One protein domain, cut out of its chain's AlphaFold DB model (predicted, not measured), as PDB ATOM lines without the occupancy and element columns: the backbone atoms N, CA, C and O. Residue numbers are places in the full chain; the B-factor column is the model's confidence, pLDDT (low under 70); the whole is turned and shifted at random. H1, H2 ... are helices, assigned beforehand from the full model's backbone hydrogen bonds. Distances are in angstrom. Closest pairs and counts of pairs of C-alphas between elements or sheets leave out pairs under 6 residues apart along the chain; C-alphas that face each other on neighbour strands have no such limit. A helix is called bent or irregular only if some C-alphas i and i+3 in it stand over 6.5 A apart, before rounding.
ATOM      1  N   GLU A 147      12.562 -79.078 112.195       82.31
ATOM      2  CA  GLU A 147      11.432 -78.192 112.503       82.31
ATOM      3  C   GLU A 147      11.371 -77.800 113.987       82.31
ATOM      4  O   GLU A 147      11.712 -78.587 114.874       82.31
ATOM      5  N   LEU A 148      10.785 -76.625 114.259       84.56
ATOM      6  CA  LEU A 148      10.509 -76.121 115.614       84.56
ATOM      7  C   LEU A 148       9.693 -77.101 116.473       84.56
ATOM      8  O   LEU A 148       9.844 -77.126 117.689       84.56
ATOM      9  N   LYS A 149       8.847 -77.938 115.857       86.00
ATOM     10  CA  LYS A 149       8.071 -78.968 116.569       86.00
ATOM     11  C   LYS A 149       8.963 -79.911 117.369       86.00
ATOM     12  O   LYS A 149       8.592 -80.266 118.486       86.00
ATOM     13  N   CYS A 150      10.129 -80.281 116.835       87.06
ATOM     14  CA  CYS A 150      11.051 -81.131 117.574       87.06
ATOM     15  C   CYS A 150      11.576 -80.389 118.810       87.06
ATOM     16  O   CYS A 150      11.542 -80.954 119.899       87.06
ATOM     17  N   GLU A 151      11.957 -79.115 118.681       87.12
ATOM     18  CA  GLU A 151      12.445 -78.309 119.813       87.12
ATOM     19  C   GLU A 151      11.424 -78.218 120.944       87.12
ATOM     20  O   GLU A 151      11.775 -78.443 122.099       87.12
ATOM     21  N   TYR A 152      10.150 -77.965 120.627       87.94
ATOM     22  CA  TYR A 152       9.092 -77.919 121.641       87.94
ATOM     23  C   TYR A 152       8.961 -79.240 122.400       87.94
ATOM     24  O   TYR A 152       8.807 -79.245 123.622       87.94
ATOM     25  N   VAL A 153       9.035 -80.369 121.690       86.69
ATOM     26  CA  VAL A 153       8.956 -81.694 122.314       86.69
ATOM     27  C   VAL A 153      10.180 -81.958 123.189       86.69
ATOM     28  O   VAL A 153      10.021 -82.420 124.316       86.69
ATOM     29  N   LEU A 154      11.385 -81.633 122.713       89.31
ATOM     30  CA  LEU A 154      12.620 -81.816 123.479       89.31
ATOM     31  C   LEU A 154      12.677 -80.906 124.715       89.31
ATOM     32  O   LEU A 154      13.092 -81.351 125.783       89.31
ATOM     33  N   ALA A 155      12.225 -79.657 124.604       90.81
ATOM     34  CA  ALA A 155      12.133 -78.732 125.730       90.81
ATOM     35  C   ALA A 155      11.130 -79.225 126.786       90.81
ATOM     36  O   ALA A 155      11.448 -79.235 127.974       90.81
ATOM     37  N   ALA A 156       9.958 -79.706 126.359       89.38
ATOM     38  CA  ALA A 156       8.972 -80.290 127.265       89.38
ATOM     39  C   ALA A 156       9.514 -81.544 127.974       89.38
ATOM     40  O   ALA A 156       9.336 -81.688 129.179       89.38
ATOM     41  N   GLU A 157      10.205 -82.432 127.250       89.31
ATOM     42  CA  GLU A 157      10.873 -83.607 127.830       89.31
ATOM     43  C   GLU A 157      11.900 -83.212 128.899       89.31
ATOM     44  O   GLU A 157      11.906 -83.801 129.978       89.31
ATOM     45  N   ARG A 158      12.746 -82.207 128.630       91.06
ATOM     46  CA  ARG A 158      13.724 -81.696 129.606       91.06
ATOM     47  C   ARG A 158      13.049 -81.180 130.866       91.06
ATOM     48  O   ARG A 158      13.430 -81.590 131.958       91.06
ATOM     49  N   GLN A 159      12.032 -80.335 130.709       91.69
ATOM     50  CA  GLN A 159      11.303 -79.770 131.840       91.69
ATOM     51  C   GLN A 159      10.637 -80.865 132.680       91.69
ATOM     52  O   GLN A 159      10.800 -80.901 133.895       91.69
ATOM     53  N   ALA A 160       9.963 -81.815 132.031       90.12
ATOM     54  CA  ALA A 160       9.290 -82.909 132.721       90.12
ATOM     55  C   ALA A 160      10.268 -83.825 133.483       90.12
ATOM     56  O   ALA A 160       9.901 -84.367 134.522       90.12
ATOM     57  N   ARG A 161      11.517 -83.983 133.015       88.38
ATOM     58  CA  ARG A 161      12.563 -84.698 133.773       88.38
ATOM     59  C   ARG A 161      13.024 -83.930 135.004       88.38
ATOM     60  O   ARG A 161      13.200 -84.554 136.043       88.38
ATOM     61  N   VAL A 162      13.218 -82.615 134.886       91.62
ATOM     62  CA  VAL A 162      13.585 -81.750 136.024       91.62
ATOM     63  C   VAL A 162      12.500 -81.781 137.101       91.62
ATOM     64  O   VAL A 162      12.808 -81.781 138.285       91.62
ATOM     65  N   GLU A 163      11.237 -81.856 136.688       93.00
ATOM     66  CA  GLU A 163      10.078 -81.961 137.577       93.00
ATOM     67  C   GLU A 163       9.749 -83.404 138.005       93.00
ATOM     68  O   GLU A 163       8.716 -83.634 138.630       93.00
ATOM     69  N   GLU A 164      10.586 -84.384 137.651       89.81
ATOM     70  CA  GLU A 164      10.423 -85.800 138.014       89.81
ATOM     71  C   GLU A 164       9.053 -86.400 137.633       89.81
ATOM     72  O   GLU A 164       8.497 -87.251 138.336       89.81
ATOM     73  N   TRP A 165       8.489 -85.984 136.494       85.69
ATOM     74  CA  TRP A 165       7.191 -86.488 136.050       85.69
ATOM     75  C   TRP A 165       7.225 -88.008 135.854       85.69
ATOM     76  O   TRP A 165       8.175 -88.549 135.270       85.69
ATOM     77  N   PRO A 166       6.166 -88.727 136.270       75.19
ATOM     78  CA  PRO A 166       6.109 -90.162 136.083       75.19
ATOM     79  C   PRO A 166       6.054 -90.486 134.590       75.19
ATOM     80  O   PRO A 166       5.220 -89.963 133.853       75.19
ATOM     81  N   VAL A 167       6.903 -91.417 134.146       67.75
ATOM     82  CA  VAL A 167       6.802 -91.995 132.801       67.75
ATOM     83  C   VAL A 167       5.447 -92.697 132.706       67.75
ATOM     84  O   VAL A 167       5.267 -93.794 133.246       67.75
ATOM     85  N   THR A 168       4.470 -92.080 132.036       60.09
ATOM     86  CA  THR A 168       3.149 -92.675 131.818       60.09
ATOM     87  C   THR A 168       3.281 -93.843 130.850       60.09
ATOM     88  O   THR A 168       3.127 -93.711 129.638       60.09
ATOM     89  N   LYS A 169       3.598 -95.024 131.386       57.31
ATOM     90  CA  LYS A 169       3.594 -96.273 130.631       57.31
ATOM     91  C   LYS A 169       2.184 -96.557 130.124       57.31
ATOM     92  O   LYS A 169       1.313 -96.980 130.877       57.31
ATOM     93  N   LYS A 170       2.020 -96.526 128.811       52.41
ATOM     94  CA  LYS A 170       1.520 -97.702 128.096       52.41
ATOM     95  C   LYS A 170       2.594 -97.977 127.045       52.41
ATOM     96  O   LYS A 170       3.011 -97.069 126.346       52.41
ATOM     97  N   ILE A 171       3.157 -99.173 126.952       52.75
ATOM     98  CA  ILE A 171       2.516-100.248 126.202       52.75
ATOM     99  C   ILE A 171       3.187-101.591 126.549       52.75
ATOM    100  O   ILE A 171       4.379-101.657 126.847       52.75
ATOM    101  N   LYS A 172       2.346-102.635 126.507       49.19
ATOM    102  CA  LYS A 172       2.638-104.078 126.481       49.19
ATOM    103  C   LYS A 172       3.921-104.395 125.716       49.19
ATOM    104  O   LYS A 172       4.243-103.675 124.784       49.19
ATOM    105  N   GLU A 173       4.585-105.491 126.069       44.41
ATOM    106  CA  GLU A 173       5.716-106.096 125.351       44.41
ATOM    107  C   GLU A 173       5.473-106.172 123.830       44.41
ATOM    108  O   GLU A 173       5.074-107.191 123.275       44.41
ATOM    109  N   ILE A 174       5.686-105.070 123.120       48.81
ATOM    110  CA  ILE A 174       5.808-105.079 121.678       48.81
ATOM    111  C   ILE A 174       7.201-105.649 121.451       48.81
ATOM    112  O   ILE A 174       8.182-105.148 122.001       48.81
ATOM    113  N   ARG A 175       7.305-106.708 120.648       48.16
ATOM    114  CA  ARG A 175       8.576-107.092 120.031       48.16
ATOM    115  C   ARG A 175       9.019-105.934 119.147       48.16
ATOM    116  O   ARG A 175       8.651-105.850 117.980       48.16
ATOM    117  N   ILE A 176       9.741-104.978 119.718       54.16
ATOM    118  CA  ILE A 176      10.290-103.876 118.946       54.16
ATOM    119  C   ILE A 176      11.528-104.436 118.248       54.16
ATOM    120  O   ILE A 176      12.611-104.477 118.820       54.16
ATOM    121  N   GLU A 177      11.376-104.860 116.994       53.75
ATOM    122  CA  GLU A 177      12.502-105.278 116.137       53.75
ATOM    123  C   GLU A 177      13.512-104.133 115.902       53.75
ATOM    124  O   GLU A 177      14.643-104.340 115.461       53.75
ATOM    125  N   ASN A 178      13.117-102.897 116.223       66.94
ATOM    126  CA  ASN A 178      13.902-101.683 116.069       66.94
ATOM    127  C   ASN A 178      14.452-101.165 117.416       66.94
ATOM    128  O   ASN A 178      13.773-100.483 118.180       66.94
ATOM    129  N   GLU A 179      15.726-101.440 117.666       70.62
ATOM    130  CA  GLU A 179      16.478-101.076 118.873       70.62
ATOM    131  C   GLU A 179      16.473 -99.571 119.196       70.62
ATOM    132  O   GLU A 179      16.317 -99.199 120.357       70.62
ATOM    133  N   ALA A 180      16.556 -98.684 118.194       68.50
ATOM    134  CA  ALA A 180      16.427 -97.243 118.426       68.50
ATOM    135  C   ALA A 180      15.024 -96.878 118.914       68.50
ATOM    136  O   ALA A 180      14.883 -96.108 119.860       68.50
ATOM    137  N   ARG A 181      13.981 -97.465 118.320       73.56
ATOM    138  CA  ARG A 181      12.601 -97.249 118.771       73.56
ATOM    139  C   ARG A 181      12.394 -97.763 120.196       73.56
ATOM    140  O   ARG A 181      11.704 -97.101 120.960       73.56
ATOM    141  N   ALA A 182      13.028 -98.876 120.568       76.12
ATOM    142  CA  ALA A 182      12.999 -99.401 121.933       76.12
ATOM    143  C   ALA A 182      13.694 -98.464 122.930       76.12
ATOM    144  O   ALA A 182      13.154 -98.192 123.999       76.12
ATOM    145  N   ILE A 183      14.860 -97.921 122.568       80.44
ATOM    146  CA  ILE A 183      15.591 -96.957 123.401       80.44
ATOM    147  C   ILE A 183      14.803 -95.659 123.556       80.44
ATOM    148  O   ILE A 183      14.689 -95.161 124.672       80.44
ATOM    149  N   ILE A 184      14.227 -95.138 122.471       80.12
ATOM    150  CA  ILE A 184      13.357 -93.961 122.525       80.12
ATOM    151  C   ILE A 184      12.182 -94.257 123.453       80.12
ATOM    152  O   ILE A 184      12.010 -93.540 124.427       80.12
ATOM    153  N   GLN A 185      11.445 -95.349 123.225       78.38
ATOM    154  CA  GLN A 185      10.291 -95.748 124.040       78.38
ATOM    155  C   GLN A 185      10.607 -95.928 125.523       78.38
ATOM    156  O   GLN A 185       9.782 -95.585 126.362       78.38
ATOM    157  N   LYS A 186      11.788 -96.455 125.856       82.06
ATOM    158  CA  LYS A 186      12.216 -96.620 127.248       82.06
ATOM    159  C   LYS A 186      12.464 -95.281 127.940       82.06
ATOM    160  O   LYS A 186      12.289 -95.196 129.152       82.06
ATOM    161  N   ASN A 187      12.912 -94.277 127.191       84.25
ATOM    162  CA  ASN A 187      13.361 -93.018 127.762       84.25
ATOM    163  C   ASN A 187      12.346 -91.884 127.608       84.25
ATOM    164  O   ASN A 187      12.399 -90.976 128.425       84.25
ATOM    165  N   CYS A 188      11.433 -91.906 126.634       82.06
ATOM    166  CA  CYS A 188      10.502 -90.799 126.413       82.06
ATOM    167  C   CYS A 188       9.420 -90.668 127.484       82.06
ATOM    168  O   CYS A 188       8.823 -91.650 127.920       82.06
ATOM    169  N   LEU A 189       9.146 -89.421 127.864       84.88
ATOM    170  CA  LEU A 189       8.005 -89.044 128.699       84.88
ATOM    171  C   LEU A 189       6.779 -88.743 127.829       84.88
ATOM    172  O   LEU A 189       5.666 -89.156 128.141       84.88
ATOM    173  N   PHE A 190       6.996 -88.120 126.670       82.31
ATOM    174  CA  PHE A 190       5.976 -87.769 125.685       82.31
ATOM    175  C   PHE A 190       6.142 -88.609 124.412       82.31
ATOM    176  O   PHE A 190       6.256 -88.091 123.299       82.31
ATOM    177  N   CYS A 191       6.160 -89.936 124.563       75.31
ATOM    178  CA  CYS A 191       6.420 -90.886 123.475       75.31
ATOM    179  C   CYS A 191       5.500 -90.741 122.260       75.31
ATOM    180  O   CYS A 191       5.937 -90.915 121.128       75.31
ATOM    181  N   GLU A 192       4.230 -90.416 122.484       71.50
ATOM    182  CA  GLU A 192       3.277 -90.139 121.410       71.50
ATOM    183  C   GLU A 192       3.750 -88.937 120.581       71.50
ATOM    184  O   GLU A 192       3.864 -89.000 119.360       71.50
ATOM    185  N   ARG A 193       4.166 -87.864 121.253       66.94
ATOM    186  CA  ARG A 193       4.646 -86.647 120.601       66.94
ATOM    187  C   ARG A 193       5.936 -86.880 119.817       66.94
ATOM    188  O   ARG A 193       6.069 -86.395 118.698       66.94
ATOM    189  N   THR A 194       6.859 -87.667 120.357       64.25
ATOM    190  CA  THR A 194       8.122 -87.991 119.681       64.25
ATOM    191  C   THR A 194       7.946 -88.990 118.531       64.25
ATOM    192  O   THR A 194       8.712 -88.941 117.573       64.25
ATOM    193  N   GLN A 195       6.938 -89.871 118.572       61.81
ATOM    194  CA  GLN A 195       6.756 -90.945 117.579       61.81
ATOM    195  C   GLN A 195       5.753 -90.630 116.465       61.81
ATOM    196  O   GLN A 195       5.848 -91.243 115.403       61.81
ATOM    197  N   TYR A 196       4.846 -89.665 116.644       65.00
ATOM    198  CA  TYR A 196       3.912 -89.221 115.596       65.00
ATOM    199  C   TYR A 196       4.510 -88.174 114.633       65.00
ATOM    200  O   TYR A 196       3.783 -87.412 114.003       65.00
ATOM    201  N   GLY A 197       5.839 -88.137 114.493       67.56
ATOM    202  CA  GLY A 197       6.514 -87.341 113.463       67.56
ATOM    203  C   GLY A 197       6.826 -85.889 113.833       67.56
ATOM    204  O   GLY A 197       7.235 -85.136 112.957       67.56
ATOM    205  N   MET A 198       6.684 -85.478 115.101       78.44
ATOM    206  CA  MET A 198       7.121 -84.132 115.512       78.44
ATOM    207  C   MET A 198       8.640 -84.007 115.661       78.44
ATOM    208  O   MET A 198       9.159 -82.899 115.575       78.44
ATOM    209  N   CYS A 199       9.355 -85.115 115.866       82.44
ATOM    210  CA  CYS A 199      10.812 -85.137 115.874       82.44
ATOM    211  C   CYS A 199      11.344 -86.423 115.223       82.44
ATOM    212  O   CYS A 199      10.751 -87.492 115.381       82.44
ATOM    213  N   LEU A 200      12.461 -86.344 114.494       81.00
ATOM    214  CA  LEU A 200      13.100 -87.536 113.939       81.00
ATOM    215  C   LEU A 200      13.737 -88.367 115.057       81.00
ATOM    216  O   LEU A 200      14.277 -87.837 116.028       81.00
ATOM    217  N   SER A 201      13.761 -89.692 114.890       81.62
ATOM    218  CA  SER A 201      14.398 -90.591 115.862       81.62
ATOM    219  C   SER A 201      15.869 -90.247 116.105       81.62
ATOM    220  O   SER A 201      16.333 -90.322 117.237       81.62
ATOM    221  N   VAL A 202      16.599 -89.838 115.062       82.50
ATOM    222  CA  VAL A 202      18.008 -89.435 115.178       82.50
ATOM    223  C   VAL A 202      18.182 -88.163 116.014       82.50
ATOM    224  O   VAL A 202      19.102 -88.101 116.823       82.50
ATOM    225  N   ASP A 203      17.278 -87.190 115.887       85.06
ATOM    226  CA  ASP A 203      17.308 -85.954 116.674       85.06
ATOM    227  C   ASP A 203      17.009 -86.233 118.145       85.06
ATOM    228  O   ASP A 203      17.710 -85.737 119.027       85.06
ATOM    229  N   TYR A 204      16.037 -87.105 118.415       86.44
ATOM    230  CA  TYR A 204      15.739 -87.526 119.779       86.44
ATOM    231  C   TYR A 204      16.896 -88.317 120.411       86.44
ATOM    232  O   TYR A 204      17.230 -88.110 121.573       86.44
ATOM    233  N   LEU A 205      17.564 -89.195 119.655       86.94
ATOM    234  CA  LEU A 205      18.757 -89.899 120.142       86.94
ATOM    235  C   LEU A 205      19.918 -88.935 120.432       86.94
ATOM    236  O   LEU A 205      20.600 -89.100 121.441       86.94
ATOM    237  N   ASN A 206      20.132 -87.922 119.582       87.44
ATOM    238  CA  ASN A 206      21.121 -86.868 119.836       87.44
ATOM    239  C   ASN A 206      20.803 -86.106 121.131       87.44
ATOM    240  O   ASN A 206      21.717 -85.812 121.899       87.44
ATOM    241  N   TYR A 207      19.523 -85.825 121.392       89.19
ATOM    242  CA  TYR A 207      19.058 -85.254 122.656       89.19
ATOM    243  C   TYR A 207      19.418 -86.145 123.851       89.19
ATOM    244  O   TYR A 207      20.112 -85.683 124.752       89.19
ATOM    245  N   LEU A 208      19.041 -87.429 123.826       89.50
ATOM    246  CA  LEU A 208      19.341 -88.356 124.924       89.50
ATOM    247  C   LEU A 208      20.842 -88.428 125.232       89.50
ATOM    248  O   LEU A 208      21.224 -88.573 126.385       89.50
ATOM    249  N   ALA A 209      21.694 -88.349 124.209       91.12
ATOM    250  CA  ALA A 209      23.140 -88.377 124.396       91.12
ATOM    251  C   ALA A 209      23.717 -87.049 124.905       91.12
ATOM    252  O   ALA A 209      24.716 -87.047 125.618       91.12
ATOM    253  N   THR A 210      23.117 -85.922 124.510       90.31
ATOM    254  CA  THR A 210      23.525 -84.582 124.967       90.31
ATOM    255  C   THR A 210      23.242 -84.410 126.452       90.31
ATOM    256  O   THR A 210      24.070 -83.864 127.169       90.31
ATOM    257  N   ASP A 211      22.107 -84.939 126.901       90.81
ATOM    258  CA  ASP A 211      21.661 -84.890 128.291       90.81
ATOM    259  C   ASP A 211      22.149 -86.123 129.095       90.81
ATOM    260  O   ASP A 211      21.618 -86.426 130.157       90.81
ATOM    261  N   GLU A 212      23.139 -86.859 128.570       92.31
ATOM    262  CA  GLU A 212      23.826 -87.993 129.218       92.31
ATOM    263  C   GLU A 212      22.930 -89.179 129.640       92.31
ATOM    264  O   GLU A 212      23.349 -90.068 130.377       92.31
ATOM    265  N   ILE A 213      21.709 -89.264 129.103       90.00
ATOM    266  CA  ILE A 213      20.773 -90.382 129.317       90.00
ATOM    267  C   ILE A 213      21.267 -91.655 128.604       90.00
ATOM    268  O   ILE A 213      21.033 -92.776 129.060       90.00
ATOM    269  N   ILE A 214      21.954 -91.492 127.469       91.06
ATOM    270  CA  ILE A 214      22.697 -92.559 126.785       91.06
ATOM    271  C   ILE A 214      24.133 -92.104 126.515       91.06
ATOM    272  O   ILE A 214      24.393 -90.913 126.362       91.06
ATOM    273  N   SER A 215      25.075 -93.042 126.391       92.06
ATOM    274  CA  SER A 215      26.460 -92.689 126.065       92.06
ATOM    275  C   SER A 215      26.629 -92.239 124.606       92.06
ATOM    276  O   SER A 215      25.855 -92.610 123.713       92.06
ATOM    277  N   LYS A 216      27.686 -91.465 124.333       89.50
ATOM    278  CA  LYS A 216      28.036 -91.020 122.971       89.50
ATOM    279  C   LYS A 216      28.444 -92.193 122.076       89.50
ATOM    280  O   LYS A 216      28.152 -92.190 120.881       89.50
ATOM    281  N   GLU A 217      29.060 -93.219 122.652       89.81
ATOM    282  CA  GLU A 217      29.397 -94.479 121.984       89.81
ATOM    283  C   GLU A 217      28.118 -95.183 121.540       89.81
ATOM    284  O   GLU A 217      27.980 -95.564 120.376       89.81
ATOM    285  N   ARG A 218      27.128 -95.249 122.438       87.88
ATOM    286  CA  ARG A 218      25.831 -95.844 122.138       87.88
ATOM    287  C   ARG A 218      25.082 -95.065 121.063       87.88
ATOM    288  O   ARG A 218      24.501 -95.663 120.160       87.88
ATOM    289  N   LEU A 219      25.131 -93.733 121.104       87.25
ATOM    290  CA  LEU A 219      24.607 -92.896 120.026       87.25
ATOM    291  C   LEU A 219      25.277 -93.230 118.685       87.25
ATOM    292  O   LEU A 219      24.582 -93.350 117.676       87.25
ATOM    293  N   LYS A 220      26.605 -93.389 118.653       85.69
ATOM    294  CA  LYS A 220      27.355 -93.696 117.427       85.69
ATOM    295  C   LYS A 220      26.894 -95.014 116.798       85.69
ATOM    296  O   LYS A 220      26.643 -95.044 115.595       85.69
ATOM    297  N   GLU A 221      26.715 -96.063 117.601       85.12
ATOM    298  CA  GLU A 221      26.177 -97.357 117.150       85.12
ATOM    299  C   GLU A 221      24.779 -97.213 116.534       85.12
ATOM    300  O   GLU A 221      24.517 -97.682 115.423       85.12
ATOM    301  N   LEU A 222      23.880 -96.513 117.230       82.06
ATOM    302  CA  LEU A 222      22.503 -96.324 116.779       82.06
ATOM    303  C   LEU A 222      22.428 -95.448 115.524       82.06
ATOM    304  O   LEU A 222      21.634 -95.728 114.627       82.06
ATOM    305  N   ARG A 223      23.272 -94.416 115.413       78.06
ATOM    306  CA  ARG A 223      23.311 -93.535 114.236       78.06
ATOM    307  C   ARG A 223      23.711 -94.281 112.971       78.06
ATOM    308  O   ARG A 223      23.138 -93.991 111.928       78.06
ATOM    309  N   VAL A 224      24.616 -95.260 113.041       71.94
ATOM    310  CA  VAL A 224      24.969 -96.091 111.871       71.94
ATOM    311  C   VAL A 224      23.748 -96.847 111.338       71.94
ATOM    312  O   VAL A 224      23.548 -96.934 110.130       71.94
ATOM    313  N   LYS A 225      22.906 -97.362 112.236       67.56
ATOM    314  CA  LYS A 225      21.771 -98.229 111.894       67.56
ATOM    315  C   LYS A 225      20.488 -97.457 111.553       67.56
ATOM    316  O   LYS A 225      19.661 -97.962 110.795       67.56
ATOM    317  N   TYR A 226      20.323 -96.248 112.093       68.00
ATOM    318  CA  TYR A 226      19.042 -95.523 112.096       68.00
ATOM    319  C   TYR A 226      19.111 -94.077 111.598       68.00
ATOM    320  O   TYR A 226      18.154 -93.318 111.767       68.00
ATOM    321  N   TYR A 227      20.212 -93.690 110.949       71.19
ATOM    322  CA  TYR A 227      20.229 -92.480 110.133       71.19
ATOM    323  C   TYR A 227      19.100 -92.535 109.088       71.19
ATOM    324  O   TYR A 227      18.891 -93.608 108.504       71.19
ATOM    325  N   PRO A 228      18.380 -91.426 108.816       69.88
ATOM    326  CA  PRO A 228      17.378 -91.409 107.760       69.88
ATOM    327  C   PRO A 228      17.955 -91.951 106.451       69.88
ATOM    328  O   PRO A 228      18.997 -91.488 105.989       69.88
ATOM    329  N   LYS A 229      17.287 -92.956 105.869       64.94
ATOM    330  CA  LYS A 229      17.794 -93.665 104.684       64.94
ATOM    331  C   LYS A 229      18.079 -92.721 103.520       64.94
ATOM    332  O   LYS A 229      19.038 -92.959 102.800       64.94
ATOM    333  N   SER A 230      17.298 -91.649 103.376       59.31
ATOM    334  CA  SER A 230      17.521 -90.627 102.349       59.31
ATOM    335  C   SER A 230      18.908 -89.990 102.436       59.31
ATOM    336  O   SER A 230      19.525 -89.727 101.419       59.31
ATOM    337  N   TYR A 231      19.472 -89.851 103.630       64.12
ATOM    338  CA  TYR A 231      20.803 -89.283 103.818       64.12
ATOM    339  C   TYR A 231      21.935 -90.322 103.781       64.12
ATOM    340  O   TYR A 231      23.116 -89.967 103.833       64.12
ATOM    341  N   ASN A 232      21.600 -91.613 103.708       62.78
ATOM    342  CA  ASN A 232      22.563 -92.678 103.459       62.78
ATOM    343  C   ASN A 232      22.666 -92.870 101.945       62.78
ATOM    344  O   ASN A 232      22.012 -93.734 101.364       62.78
TER     345      ASN A 232
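Overview. This is residues 147 to 232 of the 238 residues of an uncharacterized protein of Branchiostoma floridae (UniProt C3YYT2). A helical hairpin, H4 and H5, makes one side of this domain; H2 packs slantwise on H4 and, at Ala 180, on H5, while the long helix H1 stands at H4 on the side away from H5, with the short H3 beside H1's first part. H4 is nearest to the middle, and after H1 a bare stretch without a named element, residues 163 to 178, swings in a wide loop round to H2. The printed part has 86 residues with five named helices, in the order H1, H2, H3, H4, H5, and no named strand; the class is all helix. It is compact, with a radius of gyration of the C-alphas of 12.7 A, and spans 37 by 30 by 24 A along its three main axes.

Along the chain. The printed part begins at Glu 147, and H1 follows at once as residues 148 to 162, from C-alpha 148 at (10.509, -76.121, 115.614) to C-alpha 162, 21.4 A away. It is the longest helix, with 15 residues. After residues 163 to 178 comes H2, residues 179 to 187, 12.4 A from first to last C-alpha and beginning at C-alpha 179 at (16.478, -101.076, 118.873). H3 is residues 191 to 198, 10.5 A long; it is irregular, with C-alphas 195 and 198 standing 7.1 A apart. H4 is residues 201 to 210, 14.2 A long. H5 is residues 216 to 226, 14.8 A long, ending at C-alpha 226 at (19.042, -95.523, 112.096). Residues 227 to 232 follow it.

Arrangement. H4 is the hub, touching the four other helices. H4 and H5 form a helical hairpin: they touch at a shallow tilt of 4 degrees, opposite ways, and their closest C-alphas, those of Ala 209 and Lys 216, are 5.7 A apart. H2 touches H4 at a steep tilt of 55 degrees, the same way, with the closest C-alphas, those of Ile 184 and Leu 205, 7.2 A apart. H2 and H5 only just touch, with 3 pairs of C-alphas within 8 A; the closest are those of Ala 180 and Leu 222, 6.4 A apart, and the tilt is steep at 51 degrees, opposite ways. H1 and H4 also only just touch, with 3 pairs of C-alphas within 8 A, and H1 does so with residues 150 to 154 alone. Their closest C-alphas, those of Leu 154 and Tyr 207, are 7.3 A apart, and the tilt is steep at 40 degrees, the same way. H3 and H4 only just touch, with 3 pairs of C-alphas within 8 A, and touch only at the corner by their link; the closest C-alphas are those of Thr 194 and Tyr 204, 7.6 A apart. H1 touches H3 with residues 149 to 153 alone, at a shallow tilt of 18 degrees, opposite ways; the closest C-alphas, those of Lys 149 and Met 198, are 5.4 A apart. H2 and H3 are close but not clearly touching, with the C-alphas of Gln 185 and Cys 191 closest at 6.2 A. H1 is apart from H2 and H5, and H3 is apart from H5. In H1, H2 and H4 every O i to N i+4 pair is within hydrogen-bond range, against 2 of 4 in H3 and 6 of 7 in H5.

Size, cuts and confidence. The two C-alphas farthest apart, those of Glu 163 and Asn 232, are 37.9 A from each other. The printed part has no cut. The link from H1 to H2 is long, with 16 residues whose C-alphas lie 12 to 18 A from the mean of all C-alphas; the links H2 to H3, H3 to H4 and H4 to H5 are tight. The mean pLDDT of the printed part is 77.7, and it is under 70 at residues 167 to 178, 180, 193 to 197, 225 to 226 and 228 to 232.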